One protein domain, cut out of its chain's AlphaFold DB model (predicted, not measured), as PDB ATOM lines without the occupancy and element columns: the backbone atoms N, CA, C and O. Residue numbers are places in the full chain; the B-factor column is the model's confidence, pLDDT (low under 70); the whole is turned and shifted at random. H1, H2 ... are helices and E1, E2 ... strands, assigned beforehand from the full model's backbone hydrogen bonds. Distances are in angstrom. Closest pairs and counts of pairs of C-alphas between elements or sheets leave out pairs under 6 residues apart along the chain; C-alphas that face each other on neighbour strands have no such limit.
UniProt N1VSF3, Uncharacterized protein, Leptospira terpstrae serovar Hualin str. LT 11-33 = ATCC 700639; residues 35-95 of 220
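AT A GLANCE: This is residues 35 to 95 of the 220 residues of an uncharacterized protein of Leptospira terpstrae serovar Hualin str. LT 11-33 = ATCC 700639 (UniProt N1VSF3). H1 lies in the middle, with the longer H3 packed on one side and the small hairpin E1 and E2, with short H2, on the other. The printed part has 61 residues, three named helices and two named strands in the order H1, H2, E1, E2, H3, antiparallel, class mixed. It is compact, radius of gyration of the C-alphas 11.2 A, spans 31 by 23 by 17 A.

HOW THE PARTS SIT: H1, residues 36 to 45, touches H3, residues 79 to 92, at a steep tilt of 61 degrees; their closest C-alphas, Val 36 and Ser 81, are 5.0 A apart. In the hairpin of E1, residues 65 to 68, and E2, residues 71 to 74, find N 66 and O 73 within hydrogen-bond range at 2.9 A. H2, residues 52 to 57, has 0 of 2 O i to N i+4 pairs within range but 2 of 3 O i to N i+3; H3 has 8 of 10 O i to N i+4, H1 every one.

IN THESE COORDINATES: Find C-alpha 36 at (-6.183, 25.205, 126.555); H1 runs 14.5 A. H3 runs 19.6 A to C-alpha 92 at (-17.198, 17.454, 132.501).

THE WHOLE: The printed part has no cut, no long link and no residue under 70.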
ATOM      1  N   TRP A  35      -5.422  28.770 128.806       95.44
ATOM      2  CA  TRP A  35      -6.643  28.785 127.998       95.44
ATOM      3  C   TRP A  35      -6.888  27.504 127.188       95.44
ATOM      4  O   TRP A  35      -7.917  27.396 126.527       95.44
ATOM      5  N   VAL A  36      -6.021  26.487 127.274       95.88
ATOM      6  CA  VAL A  36      -6.183  25.205 126.555       95.88
ATOM      7  C   VAL A  36      -7.468  24.480 126.961       95.88
ATOM      8  O   VAL A  36      -8.223  23.991 126.119       95.88
ATOM      9  N   ILE A  37      -7.733  24.408 128.264       95.81
ATOM     10  CA  ILE A  37      -8.890  23.679 128.797       95.81
ATOM     11  C   ILE A  37     -10.173  24.471 128.586       95.81
ATOM     12  O   ILE A  37     -11.105  23.866 128.068       95.81
ATOM     13  N   PRO A  38     -10.229  25.782 128.899       96.38
ATOM     14  CA  PRO A  38     -11.373  26.613 128.534       96.38
ATOM     15  C   PRO A  38     -11.725  26.520 127.047       96.38
ATOM     16  O   PRO A  38     -12.873  26.265 126.725       96.38
ATOM     17  N   THR A  39     -10.740  26.554 126.137       97.19
ATOM     18  CA  THR A  39     -11.012  26.360 124.697       97.19
ATOM     19  C   THR A  39     -11.692  25.010 124.420       97.19
ATOM     20  O   THR A  39     -12.576  24.901 123.578       97.19
ATOM     21  N   SER A  40     -11.273  23.952 125.122       97.12
ATOM     22  CA  SER A  40     -11.864  22.615 124.967       97.12
ATOM     23  C   SER A  40     -13.283  22.544 125.537       97.12
ATOM     24  O   SER A  40     -14.111  21.814 125.005       97.12
ATOM     25  N   LEU A  41     -13.554  23.284 126.618       96.94
ATOM     26  CA  LEU A  41     -14.885  23.419 127.208       96.94
ATOM     27  C   LEU A  41     -15.812  24.220 126.287       96.94
ATOM     28  O   LEU A  41     -16.918  23.757 126.043       96.94
ATOM     29  N   SER A  42     -15.343  25.325 125.701       97.44
ATOM     30  CA  SER A  42     -16.094  26.110 124.709       97.44
ATOM     31  C   SER A  42     -16.515  25.259 123.509       97.44
ATOM     32  O   SER A  42     -17.691  25.193 123.142       97.44
ATOM     33  N   LEU A  43     -15.579  24.465 122.976       97.38
ATOM     34  CA  LEU A  43     -15.853  23.521 121.888       97.38
ATOM     35  C   LEU A  43     -16.919  22.482 122.253       97.38
ATOM     36  O   LEU A  43     -17.696  22.079 121.392       97.38
ATOM     37  N   LEU A  44     -16.939  22.023 123.506       96.69
ATOM     38  CA  LEU A  44     -17.896  21.024 123.985       96.69
ATOM     39  C   LEU A  44     -19.270  21.619 124.307       96.69
ATOM     40  O   LEU A  44     -20.279  20.962 124.057       96.69
ATOM     41  N   ASN A  45     -19.304  22.823 124.874       94.81
ATOM     42  CA  ASN A  45     -20.518  23.453 125.378       94.81
ATOM     43  C   ASN A  45     -21.242  24.253 124.286       94.81
ATOM     44  O   ASN A  45     -22.462  24.166 124.173       94.81
ATOM     45  N   GLU A  46     -20.498  25.005 123.475       96.38
ATOM     46  CA  GLU A  46     -21.047  25.949 122.494       96.38
ATOM     47  C   GLU A  46     -20.659  25.629 121.044       96.38
ATOM     48  O   GLU A  46     -21.212  26.211 120.109       96.38
ATOM     49  N   GLY A  47     -19.718  24.706 120.822       96.12
ATOM     50  CA  GLY A  47     -19.272  24.332 119.477       96.12
ATOM     51  C   GLY A  47     -18.390  25.383 118.796       96.12
ATOM     52  O   GLY A  47     -18.229  25.345 117.575       96.12
ATOM     53  N   ASN A  48     -17.815  26.312 119.561       96.44
ATOM     54  CA  ASN A  48     -16.917  27.355 119.070       96.44
ATOM     55  C   ASN A  48     -15.581  27.353 119.855       96.44
ATOM     56  O   ASN A  48     -15.336  26.458 120.658       96.44
ATOM     57  N   ILE A  49     -14.661  28.271 119.537       96.69
ATOM     58  CA  ILE A  49     -13.325  28.360 120.169       96.69
ATOM     59  C   ILE A  49     -13.081  29.695 120.883       96.69
ATOM     60  O   ILE A  49     -11.936  29.974 121.257       96.69
ATOM     61  N   ASN A  50     -14.109  30.541 120.994       96.81
ATOM     62  CA  ASN A  50     -13.975  31.784 121.738       96.81
ATOM     63  C   ASN A  50     -14.000  31.488 123.251       96.81
ATOM     64  O   ASN A  50     -14.100  30.338 123.672       96.81
ATOM     65  N   LEU A  51     -13.729  32.501 124.066       96.94
ATOM     66  CA  LEU A  51     -13.567  32.373 125.516       96.94
ATOM     67  C   LEU A  51     -14.462  33.364 126.270       96.94
ATOM     68  O   LEU A  51     -14.156  33.736 127.408       96.94
ATOM     69  N   ASP A  52     -15.509  33.859 125.618       96.19
ATOM     70  CA  ASP A  52     -16.337  34.955 126.122       96.19
ATOM     71  C   ASP A  52     -17.138  34.544 127.362       96.19
ATOM     72  O   ASP A  52     -17.284  35.323 128.316       96.19
ATOM     73  N   GLU A  53     -17.583  33.290 127.392       94.44
ATOM     74  CA  GLU A  53     -18.266  32.657 128.516       94.44
ATOM     75  C   GLU A  53     -17.380  32.606 129.770       94.44
ATOM     76  O   GLU A  53     -17.874  32.627 130.900       94.44
ATOM     77  N   PHE A  54     -16.055  32.649 129.597       94.88
ATOM     78  CA  PHE A  54     -15.090  32.618 130.694       94.88
ATOM     79  C   PHE A  54     -14.635  34.002 131.171       94.88
ATOM     80  O   PHE A  54     -13.686  34.114 131.958       94.88
ATOM     81  N   SER A  55     -15.325  35.069 130.764       91.44
ATOM     82  CA  SER A  55     -15.083  36.435 131.253       91.44
ATOM     83  C   SER A  55     -15.139  36.549 132.781       91.44
ATOM     84  O   SER A  55     -14.278  37.198 133.381       91.44
ATOM     85  N   ALA A  56     -16.054  35.823 133.433       91.62
ATOM     86  CA  ALA A  56     -16.151  35.748 134.894       91.62
ATOM     87  C   ALA A  56     -14.907  35.130 135.567       91.62
ATOM     88  O   ALA A  56     -14.616  35.431 136.726       91.62
ATOM     89  N   TYR A  57     -14.137  34.315 134.840       90.75
ATOM     90  CA  TYR A  57     -12.882  33.717 135.308       90.75
ATOM     91  C   TYR A  57     -11.647  34.545 134.923       90.75
ATOM     92  O   TYR A  57     -10.509  34.107 135.098       90.75
ATOM     93  N   GLY A  58     -11.856  35.775 134.446       89.56
ATOM     94  CA  GLY A  58     -10.801  36.762 134.248       89.56
ATOM     95  C   GLY A  58     -10.143  36.732 132.873       89.56
ATOM     96  O   GLY A  58      -8.996  37.193 132.765       89.56
ATOM     97  N   VAL A  59     -10.839  36.226 131.842       92.50
ATOM     98  CA  VAL A  59     -10.407  36.401 130.447       92.50
ATOM     99  C   VAL A  59     -10.245  37.895 130.162       92.50
ATOM    100  O   VAL A  59     -11.089  38.720 130.510       92.50
ATOM    101  N   ARG A  60      -9.098  38.257 129.596       92.50
ATOM    102  CA  ARG A  60      -8.754  39.625 129.209       92.50
ATOM    103  C   ARG A  60      -7.609  39.583 128.216       92.50
ATOM    104  O   ARG A  60      -6.858  38.604 128.181       92.50
ATOM    105  N   ILE A  61      -7.435  40.676 127.476       93.75
ATOM    106  CA  ILE A  61      -6.284  40.850 126.586       93.75
ATOM    107  C   ILE A  61      -5.002  40.638 127.399       93.75
ATOM    108  O   ILE A  61      -4.746  41.316 128.396       93.75
ATOM    109  N   SER A  62      -4.220  39.644 126.998       92.88
ATOM    110  CA  SER A  62      -2.980  39.230 127.649       92.88
ATOM    111  C   SER A  62      -2.097  38.487 126.646       92.88
ATOM    112  O   SER A  62      -2.490  38.257 125.508       92.88
ATOM    113  N   TYR A  63      -0.901  38.066 127.053       92.50
ATOM    114  CA  TYR A  63      -0.030  37.287 126.164       92.50
ATOM    115  C   TYR A  63      -0.620  35.911 125.781       92.50
ATOM    116  O   TYR A  63      -0.210  35.338 124.778       92.50
ATOM    117  N   ALA A  64      -1.558  35.375 126.575       92.50
ATOM    118  CA  ALA A  64      -2.176  34.067 126.345       92.50
ATOM    119  C   ALA A  64      -3.587  34.157 125.735       92.50
ATOM    120  O   ALA A  64      -4.107  33.144 125.269       92.50
ATOM    121  N   ALA A  65      -4.203  35.343 125.728       95.44
ATOM    122  CA  ALA A  65      -5.525  35.571 125.151       95.44
ATOM    123  C   ALA A  65      -5.568  36.882 124.361       95.44
ATOM    124  O   ALA A  65      -5.237  37.947 124.885       95.44
ATOM    125  N   ILE A  66      -6.019  36.799 123.115       96.19
ATOM    126  CA  ILE A  66      -6.177  37.934 122.203       96.19
ATOM    127  C   ILE A  66      -7.657  38.221 121.971       96.19
ATOM    128  O   ILE A  66      -8.485  37.323 122.092       96.19
ATOM    129  N   GLN A  67      -7.988  39.465 121.631       97.06
ATOM    130  CA  GLN A  67      -9.347  39.852 121.266       97.06
ATOM    131  C   GLN A  67      -9.408  40.147 119.764       97.06
ATOM    132  O   GLN A  67      -8.614  40.945 119.264       97.06
ATOM    133  N   ILE A  68     -10.327  39.495 119.053       96.31
ATOM    134  CA  ILE A  68     -10.581  39.673 117.616       96.31
ATOM    135  C   ILE A  68     -12.093  39.827 117.446       96.31
ATOM    136  O   ILE A  68     -12.843  39.010 117.969       96.31
ATOM    137  N   ASP A  69     -12.545  40.875 116.754       95.00
ATOM    138  CA  ASP A  69     -13.972  41.145 116.510       95.00
ATOM    139  C   ASP A  69     -14.838  41.092 117.781       95.00
ATOM    140  O   ASP A  69     -15.935  40.549 117.795       95.00
ATOM    141  N   ASN A  70     -14.318  41.666 118.871       94.38
ATOM    142  CA  ASN A  70     -14.929  41.685 120.204       94.38
ATOM    143  C   ASN A  70     -15.021  40.321 120.927       94.38
ATOM    144  O   ASN A  70     -15.477  40.295 122.066       94.38
ATOM    145  N   HIS A  71     -14.504  39.241 120.339       96.75
ATOM    146  CA  HIS A  71     -14.440  37.905 120.935       96.75
ATOM    147  C   HIS A  71     -13.032  37.589 121.457       96.75
ATOM    148  O   HIS A  71     -12.028  37.968 120.840       96.75
ATOM    149  N   PHE A  72     -12.934  36.888 122.586       97.56
ATOM    150  CA  PHE A  72     -11.660  36.438 123.145       97.56
ATOM    151  C   PHE A  72     -11.255  35.075 122.599       97.56
ATOM    152  O   PHE A  72     -12.053  34.148 122.564       97.56
ATOM    153  N   TYR A  73      -9.985  34.927 122.243       96.94
ATOM    154  CA  TYR A  73      -9.421  33.682 121.732       96.94
ATOM    155  C   TYR A  73      -8.126  33.338 122.447       96.94
ATOM    156  O   TYR A  73      -7.344  34.213 122.826       96.94
ATOM    157  N   ASN A  74      -7.869  32.040 122.583       95.69
ATOM    158  CA  ASN A  74      -6.569  31.549 123.014       95.69
ATOM    159  C   ASN A  74      -5.510  31.893 121.954       95.69
ATOM    160  O   ASN A  74      -5.666  31.560 120.783       95.69
ATOM    161  N   TYR A  75      -4.423  32.545 122.367       95.38
ATOM    162  CA  TYR A  75      -3.335  32.912 121.456       95.38
ATOM    163  C   TYR A  75      -2.538  31.688 120.972       95.38
ATOM    164  O   TYR A  75      -2.019  31.667 119.856       95.38
ATOM    165  N   PHE A  76      -2.415  30.660 121.815       93.81
ATOM    166  CA  PHE A  76      -1.572  29.503 121.533       93.81
ATOM    167  C   PHE A  76      -2.266  28.465 120.636       93.81
ATOM    168  O   PHE A  76      -3.491  28.369 120.620       93.81
ATOM    169  N   PRO A  77      -1.497  27.614 119.920       93.00
ATOM    170  CA  PRO A  77      -2.065  26.641 118.995       93.00
ATOM    171  C   PRO A  77      -3.096  25.700 119.632       93.00
ATOM    172  O   PRO A  77      -2.811  24.999 120.610       93.00
ATOM    173  N   TYR A  78      -4.252  25.597 118.978       93.88
ATOM    174  CA  TYR A  78      -5.420  24.828 119.419       93.88
ATOM    175  C   TYR A  78      -5.250  23.308 119.379       93.88
ATOM    176  O   TYR A  78      -6.080  22.579 119.916       93.88
ATOM    177  N   GLY A  79      -4.185  22.797 118.752       92.88
ATOM    178  CA  GLY A  79      -3.995  21.356 118.560       92.88
ATOM    179  C   GLY A  79      -4.020  20.560 119.869       92.88
ATOM    180  O   GLY A  79      -4.489  19.426 119.886       92.88
ATOM    181  N   ILE A  80      -3.556  21.151 120.975       93.31
ATOM    182  CA  ILE A  80      -3.664  20.502 122.285       93.31
ATOM    183  C   ILE A  80      -5.083  20.557 122.853       93.31
ATOM    184  O   ILE A  80      -5.512  19.558 123.421       93.31
ATOM    185  N   SER A  81      -5.817  21.656 122.649       95.62
ATOM    186  CA  SER A  81      -7.224  21.778 123.043       95.62
ATOM    187  C   SER A  81      -8.047  20.669 122.387       95.62
ATOM    188  O   SER A  81      -8.696  19.903 123.086       95.62
ATOM    189  N   PHE A  82      -7.900  20.467 121.071       95.50
ATOM    190  CA  PHE A  82      -8.574  19.373 120.361       95.50
ATOM    191  C   PHE A  82      -8.195  17.988 120.890       95.50
ATOM    192  O   PHE A  82      -9.061  17.145 121.115       95.50
ATOM    193  N   LEU A  83      -6.900  17.752 121.119       95.00
ATOM    194  CA  LEU A  83      -6.401  16.456 121.577       95.00
ATOM    195  C   LEU A  83      -6.986  16.044 122.936       95.00
ATOM    196  O   LEU A  83      -7.208  14.857 123.170       95.00
ATOM    197  N   ILE A  84      -7.223  17.003 123.836       95.69
ATOM    198  CA  ILE A  84      -7.743  16.707 125.175       95.69
ATOM    199  C   ILE A  84      -9.272  16.673 125.252       95.69
ATOM    200  O   ILE A  84      -9.777  16.302 126.312       95.69
ATOM    201  N   ILE A  85     -10.007  17.002 124.178       96.06
ATOM    202  CA  ILE A  85     -11.483  17.026 124.172       96.06
ATOM    203  C   ILE A  85     -12.083  15.745 124.762       96.06
ATOM    204  O   ILE A  85     -12.899  15.875 125.669       96.06
ATOM    205  N   PRO A  86     -11.681  14.517 124.362       95.75
ATOM    206  CA  PRO A  86     -12.292  13.307 124.916       95.75
ATOM    207  C   PRO A  86     -12.100  13.188 126.432       95.75
ATOM    208  O   PRO A  86     -12.993  12.744 127.147       95.75
ATOM    209  N   ILE A  87     -10.941  13.620 126.938       94.25
ATOM    210  CA  ILE A  87     -10.634  13.586 128.370       94.25
ATOM    211  C   ILE A  87     -11.459  14.648 129.105       94.25
ATOM    212  O   ILE A  87     -12.022  14.366 130.159       94.25
ATOM    213  N   VAL A  88     -11.543  15.861 128.553       95.50
ATOM    214  CA  VAL A  88     -12.334  16.958 129.129       95.50
ATOM    215  C   VAL A  88     -13.819  16.607 129.125       95.50
ATOM    216  O   VAL A  88     -14.458  16.791 130.151       95.50
ATOM    217  N   ALA A  89     -14.341  16.025 128.045       96.06
ATOM    218  CA  ALA A  89     -15.729  15.589 127.931       96.06
ATOM    219  C   ALA A  89     -16.100  14.585 129.026       96.06
ATOM    220  O   ALA A  89     -17.109  14.759 129.701       96.06
ATOM    221  N   VAL A  90     -15.253  13.575 129.260       95.44
ATOM    222  CA  VAL A  90     -15.473  12.600 130.339       95.44
ATOM    223  C   VAL A  90     -15.440  13.276 131.709       95.44
ATOM    224  O   VAL A  90     -16.296  12.994 132.539       95.44
ATOM    225  N   LEU A  91     -14.485  14.175 131.960       93.94
ATOM    226  CA  LEU A  91     -14.406  14.884 133.240       93.94
ATOM    227  C   LEU A  91     -15.615  15.806 133.463       93.94
ATOM    228  O   LEU A  91     -16.155  15.819 134.565       93.94
ATOM    229  N   ASN A  92     -16.079  16.508 132.430       94.06
ATOM    230  CA  ASN A  92     -17.198  17.454 132.501       94.06
ATOM    231  C   ASN A  92     -18.530  16.791 132.905       94.06
ATOM    232  O   ASN A  92     -19.431  17.463 133.392       94.06
ATOM    233  N   ILE A  93     -18.654  15.466 132.760       94.62
ATOM    234  CA  ILE A  93     -19.811  14.697 133.257       94.62
ATOM    235  C   ILE A  93     -19.835  14.646 134.794       94.62
ATOM    236  O   ILE A  93     -20.905  14.578 135.395       94.62
ATOM    237  N   PHE A  94     -18.665  14.652 135.439       95.06
ATOM    238  CA  PHE A  94     -18.529  14.400 136.878       95.06
ATOM    239  C   PHE A  94     -18.148  15.633 137.694       95.06
ATOM    240  O   PHE A  94     -18.392  15.651 138.900       95.06
ATOM    241  N   ILE A  95     -17.515  16.634 137.075       94.44
ATOM    242  CA  ILE A  95     -17.052  17.842 137.764       94.44
ATOM    243  C   ILE A  95     -17.645  19.107 137.135       94.44
ATOM    244  O   ILE A  95     -17.668  19.219 135.911       94.44
TER     245      ILE A  95